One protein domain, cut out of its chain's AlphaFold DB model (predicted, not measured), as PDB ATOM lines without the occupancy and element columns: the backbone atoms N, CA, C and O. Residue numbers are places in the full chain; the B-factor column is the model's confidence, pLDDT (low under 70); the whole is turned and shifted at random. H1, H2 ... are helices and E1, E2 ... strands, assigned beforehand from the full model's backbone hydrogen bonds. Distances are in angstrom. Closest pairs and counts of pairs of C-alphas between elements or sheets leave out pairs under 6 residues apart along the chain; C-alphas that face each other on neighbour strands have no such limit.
ATOM      1  N   LYS A   2     161.737 231.909 366.209       67.62
ATOM      2  CA  LYS A   2     162.920 232.040 367.097       67.62
ATOM      3  C   LYS A   2     164.270 232.246 366.376       67.62
ATOM      4  O   LYS A   2     165.103 233.032 366.825       67.62
ATOM      5  N   ASN A   3     164.492 231.568 365.247       73.44
ATOM      6  CA  ASN A   3     165.698 231.756 364.424       73.44
ATOM      7  C   ASN A   3     165.728 233.125 363.719       73.44
ATOM      8  O   ASN A   3     166.791 233.736 363.613       73.44
ATOM      9  N   ASP A   4     164.565 233.630 363.315       80.56
ATOM     10  CA  ASP A   4     164.400 234.919 362.637       80.56
ATOM     11  C   ASP A   4     164.617 236.076 363.619       80.56
ATOM     12  O   ASP A   4     165.357 237.019 363.330       80.56
ATOM     13  N   PHE A   5     164.090 235.957 364.842       85.44
ATOM     14  CA  PHE A   5     164.373 236.915 365.906       85.44
ATOM     15  C   PHE A   5     165.858 236.917 366.292       85.44
ATOM     16  O   PHE A   5     166.465 237.980 366.422       85.44
ATOM     17  N   ASN A   6     166.491 235.743 366.412       87.56
ATOM     18  CA  ASN A   6     167.932 235.659 366.668       87.56
ATOM     19  C   ASN A   6     168.751 236.365 365.581       87.56
ATOM     20  O   ASN A   6     169.750 237.017 365.891       87.56
ATOM     21  N   TYR A   7     168.332 236.264 364.318       90.44
ATOM     22  CA  TYR A   7     168.941 237.010 363.224       90.44
ATOM     23  C   TYR A   7     168.789 238.526 363.424       90.44
ATOM     24  O   TYR A   7     169.796 239.239 363.424       90.44
ATOM     25  N   ILE A   8     167.570 239.015 363.673       91.44
ATOM     26  CA  ILE A   8     167.288 240.442 363.905       91.44
ATOM     27  C   ILE A   8     168.098 240.974 365.090       91.44
ATOM     28  O   ILE A   8     168.837 241.951 364.957       91.44
ATOM     29  N   ARG A   9     168.031 240.287 366.233       91.44
ATOM     30  CA  ARG A   9     168.778 240.616 367.450       91.44
ATOM     31  C   ARG A   9     170.275 240.700 367.177       91.44
ATOM     32  O   ARG A   9     170.933 241.638 367.627       91.44
ATOM     33  N   ASN A  10     170.820 239.741 366.428       91.88
ATOM     34  CA  ASN A  10     172.228 239.746 366.056       91.88
ATOM     35  C   ASN A  10     172.589 240.966 365.212       91.88
ATOM     36  O   ASN A  10     173.615 241.579 365.494       91.88
ATOM     37  N   ARG A  11     171.760 241.343 364.233       93.50
ATOM     38  CA  ARG A  11     172.002 242.534 363.407       93.50
ATOM     39  C   ARG A  11     171.921 243.824 364.214       93.50
ATOM     40  O   ARG A  11     172.838 244.628 364.126       93.50
ATOM     41  N   ILE A  12     170.901 243.987 365.054       93.44
ATOM     42  CA  ILE A  12     170.759 245.152 365.943       93.44
ATOM     43  C   ILE A  12     171.975 245.281 366.871       93.44
ATOM     44  O   ILE A  12     172.541 246.360 367.015       93.44
ATOM     45  N   SER A  13     172.432 244.169 367.455       93.19
ATOM     46  CA  SER A  13     173.551 244.178 368.407       93.19
ATOM     47  C   SER A  13     174.897 244.617 367.823       93.19
ATOM     48  O   SER A  13     175.801 244.949 368.589       93.19
ATOM     49  N   GLU A  14     175.048 244.595 366.493       94.50
ATOM     50  CA  GLU A  14     176.273 244.993 365.790       94.50
ATOM     51  C   GLU A  14     176.435 246.510 365.668       94.50
ATOM     52  O   GLU A  14     177.541 246.960 365.382       94.50
ATOM     53  N   HIS A  15     175.374 247.288 365.876       93.94
ATOM     54  CA  HIS A  15     175.348 248.731 365.632       93.94
ATOM     55  C   HIS A  15     175.189 249.523 366.931       93.94
ATOM     56  O   HIS A  15     174.737 248.982 367.946       93.94
ATOM     57  N   SER A  16     175.589 250.798 366.919       91.25
ATOM     58  CA  SER A  16     175.398 251.668 368.081       91.25
ATOM     59  C   SER A  16     173.910 251.984 368.276       91.25
ATOM     60  O   SER A  16     173.126 251.998 367.325       91.25
ATOM     61  N   ILE A  17     173.518 252.213 369.532       89.31
ATOM     62  CA  ILE A  17     172.141 252.593 369.878       89.31
ATOM     63  C   ILE A  17     171.790 253.928 369.213       89.31
ATOM     64  O   ILE A  17     170.727 254.042 368.611       89.31
ATOM     65  N   ASP A  18     172.701 254.903 369.274       89.50
ATOM     66  CA  ASP A  18     172.463 256.250 368.754       89.50
ATOM     67  C   ASP A  18     172.259 256.263 367.235       89.50
ATOM     68  O   ASP A  18     171.309 256.885 366.771       89.50
ATOM     69  N   GLU A  19     173.077 255.528 366.466       91.75
ATOM     70  CA  GLU A  19     172.919 255.446 365.004       91.75
ATOM     71  C   GLU A  19     171.582 254.798 364.627       91.75
ATOM     72  O   GLU A  19     170.865 255.301 363.765       91.75
ATOM     73  N   LEU A  20     171.218 253.684 365.270       93.31
ATOM     74  CA  LEU A  20     169.960 252.996 364.977       93.31
ATOM     75  C   LEU A  20     168.744 253.874 365.300       93.31
ATOM     76  O   LEU A  20     167.823 253.947 364.488       93.31
ATOM     77  N   LEU A  21     168.757 254.568 366.443       91.50
ATOM     78  CA  LEU A  21     167.691 255.500 366.820       91.50
ATOM     79  C   LEU A  21     167.622 256.706 365.881       91.50
ATOM     80  O   LEU A  21     166.527 257.111 365.507       91.50
ATOM     81  N   GLU A  22     168.763 257.261 365.468       92.19
ATOM     82  CA  GLU A  22     168.813 258.374 364.517       92.19
ATOM     83  C   GLU A  22     168.172 257.999 363.179       92.19
ATOM     84  O   GLU A  22     167.313 258.720 362.678       92.19
ATOM     85  N   TYR A  23     168.517 256.833 362.629       94.00
ATOM     86  CA  TYR A  23     167.886 256.340 361.407       94.00
ATOM     87  C   TYR A  23     166.386 256.061 361.591       94.00
ATOM     88  O   TYR A  23     165.605 256.361 360.688       94.00
ATOM     89  N   SER A  24     165.969 255.531 362.746       92.31
ATOM     90  CA  SER A  24     164.550 255.352 363.075       92.31
ATOM     91  C   SER A  24     163.797 256.682 363.098       92.31
ATOM     92  O   SER A  24     162.757 256.796 362.457       92.31
ATOM     93  N   TYR A  25     164.332 257.704 363.767       90.31
ATOM     94  CA  TYR A  25     163.713 259.028 363.811       90.31
ATOM     95  C   TYR A  25     163.659 259.701 362.440       90.31
ATOM     96  O   TYR A  25     162.619 260.244 362.079       90.31
ATOM     97  N   ASN A  26     164.732 259.607 361.652       90.62
ATOM     98  CA  ASN A  26     164.752 260.127 360.285       90.62
ATOM     99  C   ASN A  26     163.695 259.441 359.409       90.62
ATOM    100  O   ASN A  26     163.063 260.090 358.581       90.62
ATOM    101  N   LEU A  27     163.466 258.135 359.595       90.19
ATOM    102  CA  LEU A  27     162.414 257.417 358.877       90.19
ATOM    103  C   LEU A  27     161.016 257.935 359.252       90.19
ATOM    104  O   LEU A  27     160.224 258.198 358.353       90.19
ATOM    105  N   LEU A  28     160.738 258.147 360.545       87.19
ATOM    106  CA  LEU A  28     159.468 258.732 361.007       87.19
ATOM    107  C   LEU A  28     159.269 260.160 360.476       87.19
ATOM    108  O   LEU A  28     158.172 260.530 360.065       87.19
ATOM    109  N   GLU A  29     160.332 260.965 360.435       85.25
ATOM    110  CA  GLU A  29     160.280 262.328 359.896       85.25
ATOM    111  C   GLU A  29     160.069 262.381 358.380       85.25
ATOM    112  O   GLU A  29     159.355 263.250 357.882       85.25
ATOM    113  N   ASN A  30     160.646 261.444 357.633       85.56
ATOM    114  CA  ASN A  30     160.452 261.381 356.187       85.56
ATOM    115  C   ASN A  30     159.059 260.860 355.807       85.56
ATOM    116  O   ASN A  30     158.563 261.174 354.729       85.56
ATOM    117  N   GLN A  31     158.426 260.078 356.682       82.88
ATOM    118  CA  GLN A  31     157.142 259.419 356.431       82.88
ATOM    119  C   GLN A  31     155.949 260.140 357.080       82.88
ATOM    120  O   GLN A  31     154.836 259.629 357.031       82.88
ATOM    121  N   LYS A  32     156.132 261.350 357.641       73.50
ATOM    122  CA  LYS A  32     155.079 262.089 358.375       73.50
ATOM    123  C   LYS A  32     153.751 262.250 357.624       73.50
ATOM    124  O   LYS A  32     152.713 262.415 358.252       73.50
ATOM    125  N   LYS A  33     153.791 262.277 356.289       70.06
ATOM    126  CA  LYS A  33     152.628 262.528 355.419       70.06
ATOM    127  C   LYS A  33     152.115 261.276 354.702       70.06
ATOM    128  O   LYS A  33     151.187 261.381 353.905       70.06
ATOM    129  N   GLU A  34     152.728 260.121 354.939       74.81
ATOM    130  CA  GLU A  34     152.428 258.879 354.231       74.81
ATOM    131  C   GLU A  34     151.797 257.851 355.176       74.81
ATOM    132  O   GLU A  34     152.087 257.810 356.373       74.81
ATOM    133  N   ILE A  35     150.929 256.990 354.637       72.44
ATOM    134  CA  ILE A  35     150.429 255.828 355.378       72.44
ATOM    135  C   ILE A  35     151.584 254.830 355.480       72.44
ATOM    136  O   ILE A  35     151.906 254.128 354.523       72.44
ATOM    137  N   PHE A  36     152.201 254.774 356.655       78.69
ATOM    138  CA  PHE A  36     153.406 253.998 356.915       78.69
ATOM    139  C   PHE A  36     153.223 253.126 358.169       78.69
ATOM    140  O   PHE A  36     152.604 253.575 359.137       78.69
ATOM    141  N   PRO A  37     153.739 251.879 358.212       78.50
ATOM    142  CA  PRO A  37     153.634 251.021 359.390       78.50
ATOM    143  C   PRO A  37     154.598 251.476 360.504       78.50
ATOM    144  O   PRO A  37     155.584 250.808 360.819       78.50
ATOM    145  N   VAL A  38     154.267 252.605 361.141       83.50
ATOM    146  CA  VAL A  38     155.006 253.247 362.249       83.50
ATOM    147  C   VAL A  38     155.366 252.242 363.346       83.50
ATOM    148  O   VAL A  38     156.470 252.264 363.892       83.50
ATOM    149  N   TRP A  39     154.477 251.279 363.600       83.44
ATOM    150  CA  TRP A  39     154.685 250.231 364.591       83.44
ATOM    151  C   TRP A  39     155.978 249.424 364.388       83.44
ATOM    152  O   TRP A  39     156.618 249.010 365.353       83.44
ATOM    153  N   TYR A  40     156.412 249.214 363.142       87.62
ATOM    154  CA  TYR A  40     157.632 248.448 362.861       87.62
ATOM    155  C   TYR A  40     158.882 249.232 363.270       87.62
ATOM    156  O   TYR A  40     159.854 248.651 363.759       87.62
ATOM    157  N   VAL A  41     158.835 250.559 363.137       89.38
ATOM    158  CA  VAL A  41     159.902 251.450 363.603       89.38
ATOM    159  C   VAL A  41     159.941 251.481 365.120       89.38
ATOM    160  O   VAL A  41     161.021 251.391 365.697       89.38
ATOM    161  N   PHE A  42     158.786 251.504 365.777       86.69
ATOM    162  CA  PHE A  42     158.714 251.398 367.229       86.69
ATOM    163  C   PHE A  42     159.332 250.095 367.736       86.69
ATOM    164  O   PHE A  42     160.237 250.136 368.569       86.69
ATOM    165  N   ILE A  43     158.942 248.939 367.187       87.69
ATOM    166  CA  ILE A  43     159.556 247.650 367.546       87.69
ATOM    167  C   ILE A  43     161.083 247.711 367.380       87.69
ATOM    168  O   ILE A  43     161.814 247.317 368.293       87.69
ATOM    169  N   LEU A  44     161.571 248.269 366.267       91.31
ATOM    170  CA  LEU A  44     163.001 248.469 366.038       91.31
ATOM    171  C   LEU A  44     163.646 249.353 367.113       91.31
ATOM    172  O   LEU A  44     164.698 248.987 367.638       91.31
ATOM    173  N   MET A  45     163.035 250.479 367.480       89.75
ATOM    174  CA  MET A  45     163.545 251.369 368.528       89.75
ATOM    175  C   MET A  45     163.614 250.650 369.879       89.75
ATOM    176  O   MET A  45     164.657 250.669 370.533       89.75
ATOM    177  N   LYS A  46     162.556 249.931 370.276       87.06
ATOM    178  CA  LYS A  46     162.552 249.134 371.513       87.06
ATOM    179  C   LYS A  46     163.653 248.079 371.501       87.06
ATOM    180  O   LYS A  46     164.432 247.988 372.447       87.06
ATOM    181  N   TRP A  47     163.763 247.289 370.438       88.81
ATOM    182  CA  TRP A  47     164.798 246.260 370.345       88.81
ATOM    183  C   TRP A  47     166.207 246.843 370.256       88.81
ATOM    184  O   TRP A  47     167.136 246.258 370.808       88.81
ATOM    185  N   THR A  48     166.374 248.018 369.656       90.38
ATOM    186  CA  THR A  48     167.633 248.775 369.673       90.38
ATOM    187  C   THR A  48     168.035 249.129 371.097       90.38
ATOM    188  O   THR A  48     169.170 248.893 371.496       90.38
ATOM    189  N   ILE A  49     167.095 249.615 371.899       86.31
ATOM    190  CA  ILE A  49     167.338 249.976 373.296       86.31
ATOM    191  C   ILE A  49     167.702 248.745 374.145       86.31
ATOM    192  O   ILE A  49     168.574 248.819 375.012       86.31
ATOM    193  N   ILE A  50     167.072 247.596 373.881       83.88
ATOM    194  CA  ILE A  50     167.313 246.358 374.638       83.88
ATOM    195  C   ILE A  50     168.603 245.652 374.187       83.88
ATOM    196  O   ILE A  50     169.324 245.073 375.009       83.88
ATOM    197  N   TYR A  51     168.899 245.626 372.884       87.94
ATOM    198  CA  TYR A  51     169.915 244.745 372.290       87.94
ATOM    199  C   TYR A  51     171.061 245.462 371.566       87.94
ATOM    200  O   TYR A  51     172.075 244.813 371.301       87.94
ATOM    201  N   GLY A  52     170.926 246.751 371.257       88.38
ATOM    202  CA  GLY A  52     171.916 247.541 370.522       88.38
ATOM    203  C   GLY A  52     173.238 247.703 371.274       88.38
ATOM    204  O   GLY A  52     173.303 247.590 372.498       88.38
ATOM    205  N   GLY A  53     174.323 247.925 370.530       86.19
ATOM    206  CA  GLY A  53     175.656 248.213 371.073       86.19
ATOM    207  C   GLY A  53     176.321 247.077 371.863       86.19
ATOM    208  O   GLY A  53     177.359 247.295 372.489       86.19
ATOM    209  N   LYS A  54     175.748 245.865 371.864       86.38
ATOM    210  CA  LYS A  54     176.259 244.727 372.648       86.38
ATOM    211  C   LYS A  54     177.499 244.068 372.037       86.38
ATOM    212  O   LYS A  54     178.292 243.502 372.785       86.38
ATOM    213  N   LYS A  55     177.692 244.124 370.712       85.62
ATOM    214  CA  LYS A  55     178.901 243.603 370.048       85.62
ATOM    215  C   LYS A  55     179.924 244.718 369.836       85.62
ATOM    216  O   LYS A  55     179.581 245.806 369.375       85.62
ATOM    217  N   ARG A  56     181.190 244.425 370.154       80.00
ATOM    218  CA  ARG A  56     182.328 245.337 369.976       80.00
ATOM    219  C   ARG A  56     183.377 244.727 369.030       80.00
ATOM    220  O   ARG A  56     183.631 243.529 369.150       80.00
ATOM    221  N   PRO A  57     184.004 245.524 368.143       84.56
ATOM    222  CA  PRO A  57     183.677 246.923 367.847       84.56
ATOM    223  C   PRO A  57     182.323 247.043 367.127       84.56
ATOM    224  O   PRO A  57     181.921 246.142 366.390       84.56
ATOM    225  N   SER A  58     181.608 248.147 367.356       88.94
ATOM    226  CA  SER A  58     180.354 248.414 366.647       88.94
ATOM    227  C   SER A  58     180.638 248.688 365.170       88.94
ATOM    228  O   SER A  58     181.594 249.379 364.819       88.94
ATOM    229  N   LYS A  59     179.811 248.127 364.291       91.25
ATOM    230  CA  LYS A  59     179.879 248.350 362.849       91.25
ATOM    231  C   LYS A  59     179.139 249.636 362.506       91.25
ATOM    232  O   LYS A  59     178.030 249.841 362.986       91.25
ATOM    233  N   ILE A  60     179.684 250.404 361.567       91.94
ATOM    234  CA  ILE A  60     179.008 251.581 361.007       91.94
ATOM    235  C   ILE A  60     177.675 251.163 360.375       91.94
ATOM    236  O   ILE A  60     177.629 250.233 359.541       91.94
ATOM    237  N   LEU A  61     176.604 251.847 360.771       94.00
ATOM    238  CA  LEU A  61     175.282 251.708 360.181       94.00
ATOM    239  C   LEU A  61     175.181 252.519 358.880       94.00
ATOM    240  O   LEU A  61     175.359 253.729 358.841       94.00
ATOM    241  N   THR A  62     174.871 251.827 357.786       94.56
ATOM    242  CA  THR A  62     174.585 252.439 356.474       94.56
ATOM    243  C   THR A  62     173.096 252.318 356.175       94.56
ATOM    244  O   THR A  62     172.507 251.320 356.599       94.56
ATOM    245  N   ILE A  63     172.536 253.185 355.324       92.56
ATOM    246  CA  ILE A  63     171.138 253.102 354.845       92.56
ATOM    247  C   ILE A  63     170.756 251.677 354.414       92.56
ATOM    248  O   ILE A  63     169.742 251.149 354.856       92.56
ATOM    249  N   LYS A  64     171.606 250.999 353.629       94.56
ATOM    250  CA  LYS A  64     171.354 249.615 353.182       94.56
ATOM    251  C   LYS A  64     171.250 248.620 354.345       94.56
ATOM    252  O   LYS A  64     170.380 247.757 354.354       94.56
ATOM    253  N   LYS A  65     172.142 248.725 355.334       94.31
ATOM    254  CA  LYS A  65     172.125 247.866 356.534       94.31
ATOM    255  C   LYS A  65     170.897 248.144 357.396       94.31
ATOM    256  O   LYS A  65     170.268 247.191 357.837       94.31
ATOM    257  N   PHE A  66     170.547 249.415 357.586       95.81
ATOM    258  CA  PHE A  66     169.331 249.801 358.294       95.81
ATOM    259  C   PHE A  66     168.083 249.249 357.593       95.81
ATOM    260  O   PHE A  66     167.289 248.563 358.228       95.81
ATOM    261  N   GLY A  67     167.973 249.426 356.271       93.88
ATOM    262  CA  GLY A  67     166.883 248.867 355.469       93.88
ATOM    263  C   GLY A  67     166.773 247.345 355.587       93.88
ATOM    264  O   GLY A  67     165.679 246.818 355.749       93.88
ATOM    265  N   ASN A  68     167.900 246.625 355.618       94.19
ATOM    266  CA  ASN A  68     167.892 245.176 355.842       94.19
ATOM    267  C   ASN A  68     167.351 244.786 357.229       94.19
ATOM    268  O   ASN A  68     166.659 243.777 357.343       94.19
ATOM    269  N   ILE A  69     167.679 245.549 358.278       94.62
ATOM    270  CA  ILE A  69     167.159 245.308 359.633       94.62
ATOM    271  C   ILE A  69     165.658 245.594 359.666       94.62
ATOM    272  O   ILE A  69     164.889 244.763 360.141       94.62
ATOM    273  N   TYR A  70     165.245 246.737 359.121       93.50
ATOM    274  CA  TYR A  70     163.845 247.138 359.051       93.50
ATOM    275  C   TYR A  70     162.991 246.108 358.294       93.50
ATOM    276  O   TYR A  70     161.978 245.647 358.813       93.50
ATOM    277  N   ASN A  71     163.448 245.660 357.122       92.75
ATOM    278  CA  ASN A  71     162.758 244.638 356.335       92.75
ATOM    279  C   ASN A  71     162.675 243.300 357.079       92.75
ATOM    280  O   ASN A  71     161.647 242.633 357.021       92.75
ATOM    281  N   ALA A  72     163.720 242.914 357.819       92.06
ATOM    282  CA  ALA A  72     163.678 241.700 358.631       92.06
ATOM    283  C   ALA A  72     162.606 241.783 359.734       92.06
ATOM    284  O   ALA A  72     161.894 240.810 359.957       92.06
ATOM    285  N   ILE A  73     162.447 242.944 360.379       90.88
ATOM    286  CA  ILE A  73     161.387 243.183 361.375       90.88
ATOM    287  C   ILE A  73     160.003 243.180 360.724       90.88
ATOM    288  O   ILE A  73     159.072 242.587 361.265       90.88
ATOM    289  N   SER A  74     159.869 243.820 359.560       88.81
ATOM    290  CA  SER A  74     158.612 243.852 358.812       88.81
ATOM    291  C   SER A  74     158.154 242.442 358.434       88.81
ATOM    292  O   SER A  74     157.026 242.072 358.755       88.81
ATOM    293  N   ASN A  75     159.050 241.636 357.857       89.12
ATOM    294  CA  ASN A  75     158.771 240.243 357.502       89.12
ATOM    295  C   ASN A  75     158.414 239.417 358.740       89.12
ATOM    296  O   ASN A  75     157.416 238.710 358.738       89.12
ATOM    297  N   PHE A  76     159.172 239.573 359.827       87.81
ATOM    298  CA  PHE A  76     158.913 238.873 361.082       87.81
ATOM    299  C   PHE A  76     157.502 239.140 361.629       87.81
ATOM    300  O   PHE A  76     156.806 238.210 362.028       87.81
ATOM    301  N   ASN A  77     157.057 240.401 361.625       82.62
ATOM    302  CA  ASN A  77     155.728 240.764 362.119       82.62
ATOM    303  C   ASN A  77     154.611 240.275 361.177       82.62
ATOM    304  O   ASN A  77     153.584 239.781 361.638       82.62
ATOM    305  N   GLN A  78     154.816 240.359 359.858       82.88
ATOM    306  CA  GLN A  78     153.866 239.827 358.875       82.88
ATOM    307  C   GLN A  78     153.720 238.307 358.986       82.88
ATOM    308  O   GLN A  78     152.595 237.803 359.009       82.88
ATOM    309  N   ASP A  79     154.833 237.585 359.115       84.00
ATOM    310  CA  ASP A  79     154.835 236.136 359.294       84.00
ATOM    311  C   ASP A  79     154.092 235.750 360.577       84.00
ATOM    312  O   ASP A  79     153.221 234.880 360.530       84.00
ATOM    313  N   HIS A  80     154.345 236.459 361.682       80.50
ATOM    314  CA  HIS A  80     153.667 236.242 362.960       80.50
ATOM    315  C   HIS A  80     152.143 236.429 362.856       80.50
ATOM    316  O   HIS A  80     151.386 235.550 363.264       80.50
ATOM    317  N   ILE A  81     151.670 237.522 362.241       80.31
ATOM    318  CA  ILE A  81     150.228 237.763 362.033       80.31
ATOM    319  C   ILE A  81     149.628 236.696 361.105       80.31
ATOM    320  O   ILE A  81     148.565 236.142 361.388       80.31
ATOM    321  N   SER A  82     150.318 236.377 360.006       80.38
ATOM    322  CA  SER A  82     149.845 235.391 359.033       80.38
ATOM    323  C   SER A  82     149.748 233.984 359.622       80.38
ATOM    324  O   SER A  82     148.864 233.220 359.232       80.38
ATOM    325  N   GLN A  83     150.608 233.646 360.588       83.56
ATOM    326  CA  GLN A  83     150.572 232.366 361.278       83.56
ATOM    327  C   GLN A  83     149.252 232.183 362.029       83.56
ATOM    328  O   GLN A  83     148.616 231.152 361.837       83.56
ATOM    329  N   PHE A  84     148.795 233.183 362.794       80.50
ATOM    330  CA  PHE A  84     147.508 233.112 363.499       80.50
ATOM    331  C   PHE A  84     146.329 232.914 362.545       80.50
ATOM    332  O   PHE A  84     145.442 232.104 362.808       80.50
ATOM    333  N   ILE A  85     146.355 233.593 361.395       77.38
ATOM    334  CA  ILE A  85     145.320 233.440 360.368       77.38
ATOM    335  C   ILE A  85     145.329 232.011 359.807       77.38
ATOM    336  O   ILE A  85     144.278 231.387 359.676       77.38
ATOM    337  N   ARG A  86     146.513 231.466 359.506       80.56
ATOM    338  CA  ARG A  86     146.670 230.111 358.952       80.56
ATOM    339  C   ARG A  86     146.301 229.008 359.944       80.56
ATOM    340  O   ARG A  86     145.845 227.956 359.511       80.56
ATOM    341  N   THR A  87     146.494 229.227 361.244       85.00
ATOM    342  CA  THR A  87     146.169 228.245 362.292       85.00
ATOM    343  C   THR A  87     144.716 228.311 362.768       85.00
ATOM    344  O   THR A  87     144.351 227.552 363.659       85.00
ATOM    345  N   GLY A  88     143.884 229.184 362.186       81.19
ATOM    346  CA  GLY A  88     142.469 229.335 362.548       81.19
ATOM    347  C   GLY A  88     142.199 230.285 363.723       81.19
ATOM    348  O   GLY A  88     141.039 230.513 364.050       81.19
ATOM    349  N   ASP A  89     143.236 230.901 364.297       83.06
ATOM    350  CA  ASP A  89     143.169 231.882 365.394       83.06
ATOM    351  C   ASP A  89     143.059 233.321 364.836       83.06
ATOM    352  O   ASP A  89     143.848 234.223 365.140       83.06
ATOM    353  N   VAL A  90     142.106 233.535 363.927       82.00
ATOM    354  CA  VAL A  90     141.977 234.787 363.158       82.00
ATOM    355  C   VAL A  90     141.683 235.993 364.065       82.00
ATOM    356  O   VAL A  90     142.160 237.100 363.809       82.00
ATOM    357  N   ASP A  91     140.947 235.774 365.153       80.56
ATOM    358  CA  ASP A  91     140.641 236.759 366.193       80.56
ATOM    359  C   ASP A  91     141.909 237.353 366.823       80.56
ATOM    360  O   ASP A  91     142.025 238.576 366.950       80.56
ATOM    361  N   LYS A  92     142.905 236.513 367.129       78.50
ATOM    362  CA  LYS A  92     144.201 236.961 367.661       78.50
ATOM    363  C   LYS A  92     144.966 237.787 366.632       78.50
ATOM    364  O   LYS A  92     145.525 238.824 366.982       78.50
ATOM    365  N   GLY A  93     144.945 237.379 365.362       79.75
ATOM    366  CA  GLY A  93     145.545 238.146 364.265       79.75
ATOM    367  C   GLY A  93     144.953 239.557 364.149       79.75
ATOM    368  O   GLY A  93     145.692 240.542 364.087       79.75
ATOM    369  N   PHE A  94     143.624 239.679 364.210       79.94
ATOM    370  CA  PHE A  94     142.955 240.983 364.211       79.94
ATOM    371  C   PHE A  94     143.208 241.791 365.483       79.94
ATOM    372  O   PHE A  94     143.350 243.009 365.400       79.94
ATOM    373  N   GLN A  95     143.321 241.148 366.647       79.19
ATOM    374  CA  GLN A  95     143.683 241.836 367.885       79.19
ATOM    375  C   GLN A  95     145.080 242.469 367.794       79.19
ATOM    376  O   GLN A  95     145.275 243.594 368.256       79.19
ATOM    377  N   ILE A  96     146.041 241.786 367.162       77.19
ATOM    378  CA  ILE A  96     147.378 242.336 366.896       77.19
ATOM    379  C   ILE A  96     147.267 243.568 366.005       77.19
ATOM    380  O   ILE A  96     147.748 244.633 366.386       77.19
ATOM    381  N   LEU A  97     146.592 243.452 364.858       76.62
ATOM    382  CA  LEU A  97     146.395 244.579 363.943       76.62
ATOM    383  C   LEU A  97     145.722 245.761 364.646       76.62
ATOM    384  O   LEU A  97     146.167 246.898 364.503       76.62
ATOM    385  N   TYR A  98     144.711 245.488 365.474       76.88
ATOM    386  CA  TYR A  98     144.016 246.518 366.233       76.88
ATOM    387  C   TYR A  98     144.941 247.275 367.183       76.88
ATOM    388  O   TYR A  98     144.969 248.507 367.190       76.88
ATOM    389  N   ASN A  99     145.740 246.533 367.941       75.06
ATOM    390  CA  ASN A  99     146.694 247.091 368.886       75.06
ATOM    391  C   ASN A  99     147.801 247.901 368.196       75.06
ATOM    392  O   ASN A  99     148.237 248.914 368.739       75.06
ATOM    393  N   GLN A 100     148.230 247.477 367.004       73.75
ATOM    394  CA  GLN A 100     149.283 248.138 366.229       73.75
ATOM    395  C   GLN A 100     148.790 249.392 365.484       73.75
ATOM    396  O   GLN A 100     149.573 250.320 365.299       73.75
ATOM    397  N   GLN A 101     147.521 249.431 365.052       70.19
ATOM    398  CA  GLN A 101     146.995 250.487 364.171       70.19
ATOM    399  C   GLN A 101     146.025 251.456 364.859       70.19
ATOM    400  O   GLN A 101     146.132 252.665 364.677       70.19
ATOM    401  N   PHE A 102     145.081 250.959 365.662       66.00
ATOM    402  CA  PHE A 102     143.931 251.762 366.106       66.00
ATOM    403  C   PHE A 102     144.061 252.319 367.518       66.00
ATOM    404  O   PHE A 102     143.354 253.257 367.878       66.00
ATOM    405  N   TYR A 103     144.960 251.782 368.340       65.06
ATOM    406  CA  TYR A 103     145.120 252.280 369.706       65.06
ATOM    407  C   TYR A 103     145.496 253.759 369.760       65.06
ATOM    408  O   TYR A 103     144.966 254.516 370.571       65.06
ATOM    409  N   LEU A 104     146.399 254.160 368.873       62.75
ATOM    410  CA  LEU A 104     146.886 255.525 368.765       62.75
ATOM    411  C   LEU A 104     145.802 256.506 368.275       62.75
ATOM    412  O   LEU A 104     145.941 257.710 368.447       62.75
ATOM    413  N   GLN A 105     144.702 255.980 367.733       65.00
ATOM    414  CA  GLN A 105     143.535 256.720 367.248       65.00
ATOM    415  C   GLN A 105     142.358 256.668 368.241       65.00
ATOM    416  O   GLN A 105     141.255 257.131 367.941       65.00
ATOM    417  N   LYS A 106     142.549 256.068 369.425       68.44
ATOM    418  CA  LYS A 106     141.464 255.856 370.382       68.44
ATOM    419  C   LYS A 106     141.003 257.185 370.975       68.44
ATOM    420  O   LYS A 106     141.764 257.892 371.631       68.44
ATOM    421  N   GLN A 107     139.720 257.486 370.803       70.75
ATOM    422  CA  GLN A 107     139.106 258.655 371.422       70.75
ATOM    423  C   GLN A 107     139.062 258.507 372.948       70.75
ATOM    424  O   GLN A 107     138.733 257.445 373.487       70.75
ATOM    425  N   ASN A 201     169.015 253.743 381.491       61.06
ATOM    426  CA  ASN A 201     168.191 252.974 382.436       61.06
ATOM    427  C   ASN A 201     167.004 252.289 381.751       61.06
ATOM    428  O   ASN A 201     166.174 251.675 382.422       61.06
ATOM    429  N   ALA A 202     166.924 252.350 380.424       63.00
ATOM    430  CA  ALA A 202     165.790 251.847 379.673       63.00
ATOM    431  C   ALA A 202     165.638 250.335 379.836       63.00
ATOM    432  O   ALA A 202     164.526 249.839 379.937       63.00
ATOM    433  N   ASN A 203     166.749 249.608 379.998       62.06
ATOM    434  CA  ASN A 203     166.707 248.198 380.367       62.06
ATOM    435  C   ASN A 203     165.993 247.964 381.705       62.06
ATOM    436  O   ASN A 203     165.261 246.991 381.804       62.06
ATOM    437  N   LYS A 204     166.153 248.825 382.719       63.25
ATOM    438  CA  LYS A 204     165.383 248.721 383.973       63.25
ATOM    439  C   LYS A 204     163.925 249.122 383.756       63.25
ATOM    440  O   LYS A 204     163.046 248.349 384.094       63.25
ATOM    441  N   GLY A 205     163.661 250.239 383.073       63.31
ATOM    442  CA  GLY A 205     162.290 250.675 382.756       63.31
ATOM    443  C   GLY A 205     161.471 249.635 381.976       63.31
ATOM    444  O   GLY A 205     160.300 249.421 382.270       63.31
ATOM    445  N   ILE A 206     162.107 248.927 381.037       64.12
ATOM    446  CA  ILE A 206     161.510 247.828 380.263       64.12
ATOM    447  C   ILE A 206     161.400 246.551 381.104       64.12
ATOM    448  O   ILE A 206     160.383 245.859 381.062       64.12
ATOM    449  N   ASN A 207     162.443 246.200 381.866       59.62
ATOM    450  CA  ASN A 207     162.470 244.942 382.619       59.62
ATOM    451  C   ASN A 207     161.628 244.958 383.894       59.62
ATOM    452  O   ASN A 207     161.188 243.883 384.309       59.62
ATOM    453  N   ASP A 208     161.398 246.124 384.485       62.84
ATOM    454  CA  ASP A 208     160.596 246.297 385.698       62.84
ATOM    455  C   ASP A 208     159.103 246.455 385.367       62.84
ATOM    456  O   ASP A 208     158.256 246.506 386.262       62.84
ATOM    457  N   TYR A 209     158.752 246.475 384.076       63.19
ATOM    458  CA  TYR A 209     157.368 246.557 383.649       63.19
ATOM    459  C   TYR A 209     156.595 245.280 384.021       63.19
ATOM    460  O   TYR A 209     156.884 244.176 383.553       63.19
ATOM    461  N   ARG A 210     155.582 245.437 384.887       52.16
ATOM    462  CA  ARG A 210     154.817 244.335 385.506       52.16
ATOM    463  C   ARG A 210     154.110 243.435 384.487       52.16
ATOM    464  O   ARG A 210     153.911 242.256 384.764       52.16
ATOM    465  N   HIS A 211     153.775 243.979 383.318       58.75
ATOM    466  CA  HIS A 211     153.126 243.269 382.213       58.75
ATOM    467  C   HIS A 211     154.051 243.093 381.003       58.75
ATOM    468  O   HIS A 211     153.569 242.980 379.878       58.75
ATOM    469  N   LYS A 212     155.376 243.085 381.212       66.81
ATOM    470  CA  LYS A 212     156.322 242.869 380.116       66.81
ATOM    471  C   LYS A 212     156.054 241.543 379.425       66.81
ATOM    472  O   LYS A 212     155.943 240.495 380.075       66.81
ATOM    473  N   ILE A 213     156.023 241.588 378.102       70.94
ATOM    474  CA  ILE A 213     155.963 240.380 377.304       70.94
ATOM    475  C   ILE A 213     157.396 239.849 377.203       70.94
ATOM    476  O   ILE A 213     158.272 240.444 376.574       70.94
ATOM    477  N   ARG A 214     157.660 238.762 377.937       71.06
ATOM    478  CA  ARG A 214     158.993 238.138 377.982       71.06
ATOM    479  C   ARG A 214     159.328 237.412 376.689       71.06
ATOM    480  O   ARG A 214     160.494 237.380 376.326       71.06
ATOM    481  N   ASP A 215     158.310 236.844 376.054       75.94
ATOM    482  CA  ASP A 215     158.432 236.181 374.766       75.94
ATOM    483  C   ASP A 215     158.686 237.229 373.682       75.94
ATOM    484  O   ASP A 215     157.864 238.120 373.456       75.94
ATOM    485  N   GLU A 216     159.855 237.161 373.056       75.31
ATOM    486  CA  GLU A 216     160.279 238.140 372.067       75.31
ATOM    487  C   GLU A 216     159.402 238.140 370.812       75.31
ATOM    488  O   GLU A 216     159.214 239.202 370.213       75.31
ATOM    489  N   ASP A 217     158.793 237.004 370.465       69.06
ATOM    490  CA  ASP A 217     157.908 236.896 369.307       69.06
ATOM    491  C   ASP A 217     156.605 237.683 369.561       69.06
ATOM    492  O   ASP A 217     156.108 238.426 368.703       69.06
ATOM    493  N   LEU A 218     156.128 237.650 370.807       73.75
ATOM    494  CA  LEU A 218     154.939 238.372 371.258       73.75
ATOM    495  C   LEU A 218     155.199 239.855 371.581       73.75
ATOM    496  O   LEU A 218     154.247 240.623 371.729       73.75
ATOM    497  N   GLN A 219     156.455 240.315 371.664       75.88
ATOM    498  CA  GLN A 219     156.757 241.738 371.908       75.88
ATOM    499  C   GLN A 219     156.270 242.655 370.784       75.88
ATOM    500  O   GLN A 219     156.055 243.844 371.021       75.88
ATOM    501  N   THR A 220     156.044 242.106 369.589       73.12
ATOM    502  CA  THR A 220     155.394 242.799 368.467       73.12
ATOM    503  C   THR A 220     153.967 243.256 368.795       73.12
ATOM    504  O   THR A 220     153.440 244.154 368.139       73.12
ATOM    505  N   MET A 221     153.356 242.686 369.837       72.06
ATOM    506  CA  MET A 221     152.015 243.008 370.332       72.06
ATOM    507  C   MET A 221     152.027 243.989 371.515       72.06
ATOM    508  O   MET A 221     150.966 244.382 372.001       72.06
ATOM    509  N   GLU A 222     153.203 244.357 372.035       73.56
ATOM    510  CA  GLU A 222     153.307 245.111 373.283       73.56
ATOM    511  C   GLU A 222     153.099 246.610 373.070       73.56
ATOM    512  O   GLU A 222     153.975 247.322 372.588       73.56
ATOM    513  N   MET A 223     151.947 247.106 373.515       70.06
ATOM    514  CA  MET A 223     151.569 248.510 373.345       70.06
ATOM    515  C   MET A 223     152.124 249.430 374.423       70.06
ATOM    516  O   MET A 223     152.362 250.611 374.197       70.06
ATOM    517  N   SER A 224     152.295 248.888 375.625       68.62
ATOM    518  CA  SER A 224     152.452 249.672 376.849       68.62
ATOM    519  C   SER A 224     153.728 250.498 376.879       68.62
ATOM    520  O   SER A 224     153.793 251.528 377.535       68.62
ATOM    521  N   PHE A 225     154.760 250.031 376.187       72.06
ATOM    522  CA  PHE A 225     156.078 250.628 376.277       72.06
ATOM    523  C   PHE A 225     156.105 252.070 375.748       72.06
ATOM    524  O   PHE A 225     156.564 252.970 376.446       72.06
ATOM    525  N   PHE A 226     155.545 252.304 374.560       72.69
ATOM    526  CA  PHE A 226     155.526 253.631 373.929       72.69
ATOM    527  C   PHE A 226     154.466 254.562 374.517       72.69
ATOM    528  O   PHE A 226     154.530 255.772 374.338       72.69
ATOM    529  N   THR A 227     153.494 254.006 375.237       73.00
ATOM    530  CA  THR A 227     152.394 254.769 375.836       73.00
ATOM    531  C   THR A 227     152.718 255.211 377.251       73.00
ATOM    532  O   THR A 227     152.285 256.275 377.679       73.00
ATOM    533  N   MET A 228     153.522 254.423 377.966       76.69
ATOM    534  CA  MET A 228     154.066 254.803 379.268       76.69
ATOM    535  C   MET A 228     155.231 255.774 379.148       76.69
ATOM    536  O   MET A 228     155.389 256.632 380.012       76.69
ATOM    537  N   PHE A 229     156.016 255.658 378.076       83.94
ATOM    538  CA  PHE A 229     157.153 256.533 377.818       83.94
ATOM    539  C   PHE A 229     157.013 257.226 376.457       83.94
ATOM    540  O   PHE A 229     157.714 256.867 375.508       83.94
ATOM    541  N   PRO A 230     156.104 258.214 376.340       85.75
ATOM    542  CA  PRO A 230     155.931 258.971 375.101       85.75
ATOM    543  C   PRO A 230     157.159 259.825 374.758       85.75
ATOM    544  O   PRO A 230     157.329 260.219 373.603       85.75
ATOM    545  N   PHE A 231     158.021 260.109 375.739       89.12
ATOM    546  CA  PHE A 231     159.261 260.842 375.538       89.12
ATOM    547  C   PHE A 231     160.482 259.931 375.644       89.12
ATOM    548  O   PHE A 231     160.514 258.965 376.408       89.12
ATOM    549  N   GLN A 232     161.535 260.293 374.924       87.88
ATOM    550  CA  GLN A 232     162.828 259.630 374.976       87.88
ATOM    551  C   GLN A 232     163.938 260.673 375.084       87.88
ATOM    552  O   GLN A 232     163.935 261.677 374.375       87.88
ATOM    553  N   LEU A 233     164.909 260.432 375.966       84.81
ATOM    554  CA  LEU A 233     166.110 261.263 376.011       84.81
ATOM    555  C   LEU A 233     167.024 260.862 374.846       84.81
ATOM    556  O   LEU A 233     167.520 259.737 374.804       84.81
ATOM    557  N   PHE A 234     167.252 261.771 373.905       83.62
ATOM    558  CA  PHE A 234     168.081 261.547 372.723       83.62
ATOM    559  C   PHE A 234     168.987 262.757 372.492       83.62
ATOM    560  O   PHE A 234     168.510 263.889 372.478       83.62
ATOM    561  N   LYS A 235     170.302 262.531 372.353       82.56
ATOM    562  CA  LYS A 235     171.315 263.603 372.239       82.56
ATOM    563  C   LYS A 235     171.166 264.688 373.333       82.56
ATOM    564  O   LYS A 235     171.247 265.877 373.051       82.56
ATOM    565  N   ASN A 236     170.933 264.268 374.583       82.69
ATOM    566  CA  ASN A 236     170.685 265.127 375.758       82.69
ATOM    567  C   ASN A 236     169.450 266.043 375.677       82.69
ATOM    568  O   ASN A 236     169.326 266.973 376.469       82.69
ATOM    569  N   GLN A 237     168.514 265.763 374.771       86.06
ATOM    570  CA  GLN A 237     167.250 266.484 374.658       86.06
ATOM    571  C   GLN A 237     166.070 265.524 374.800       86.06
ATOM    572  O   GLN A 237     166.151 264.352 374.428       86.06
ATOM    573  N   VAL A 238     164.969 266.013 375.369       88.81
ATOM    574  CA  VAL A 238     163.736 265.232 375.504       88.81
ATOM    575  C   VAL A 238     162.989 265.310 374.181       88.81
ATOM    576  O   VAL A 238     162.554 266.384 373.769       88.81
TER     577      VAL A 238
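What this domain is: This is residues 2 to 107 and 201 to 238 of the 246 residues of an uncharacterized protein of Epilithonimonas hispanica (UniProt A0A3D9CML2). Long helix H4 crosses H3, the helix in the middle of a helical body; H1 runs beside H4, H5 folds back along the end of H4, and H2 lies beside H3. Short H6 packs on H3, and H7, H8 and strand E1 follow. The printed part has 144 residues with eight named helices, then one strand: mostly helix. It is compact, with a radius of gyration of the C-alphas of 15.3 A, spanning 45 by 36 by 35 A.

How they stand to each other: H4, residues 63 to 86, touches the hub H3, residues 38 to 51, about perpendicular but only just at 70.5 degrees; the closest C-alphas, Tyr 40 and Ser 74, are 6.2 A apart. H1, residues 2 to 13, touches H4 at a shallow tilt of 23 degrees, opposite ways, closest at C-alphas Ile 8 and Ile 69, 6.5 A. H5, residues 90 to 101, forms a hairpin with H4, closest at C-alphas Ile 81 and Gly 93, 5.2 A. H2, residues 17 to 30, forms a hairpin with H3, closest at C-alphas Ile 17 and Thr 48, 5.9 A. H6, residues 201 to 207, touches H3 at residues 49 to 50 alone, closest at C-alphas Ile 50 and Asn 203, 6.0 A. H7, residues 218 to 221, only just touches H5, with 3 pairs of C-alphas within 8 A, closest Ile 96 and Met 221, 5.8 A. H8, residues 224 to 228, is close but not clearly touching H3. E1, residues 231 to 234, pairs with no named strand. Every O i to N i+4 pair is within hydrogen-bond range in H1, H2, H3, H5, H6 and H8, and 19 of 20 in H4; H7 is too short for one.

Where its parts are: H4 is 33.8 A long, H2 20.0 A and H3 19.9 A. H1 begins at C-alpha 2 (162.920, 232.040, 367.097); E1 ends at C-alpha 234 (168.081, 261.547, 372.723).

The domain as a whole: Residues 108 to 200 are not printed, and C-alphas 107 and 201 are 31.6 A apart. The link from H3 to H4 is long. Residues 29 to 35 stand free. Mean pLDDT of the printed part is 81.6; residues 102 to 106 and 201 to 212 are among those under 70.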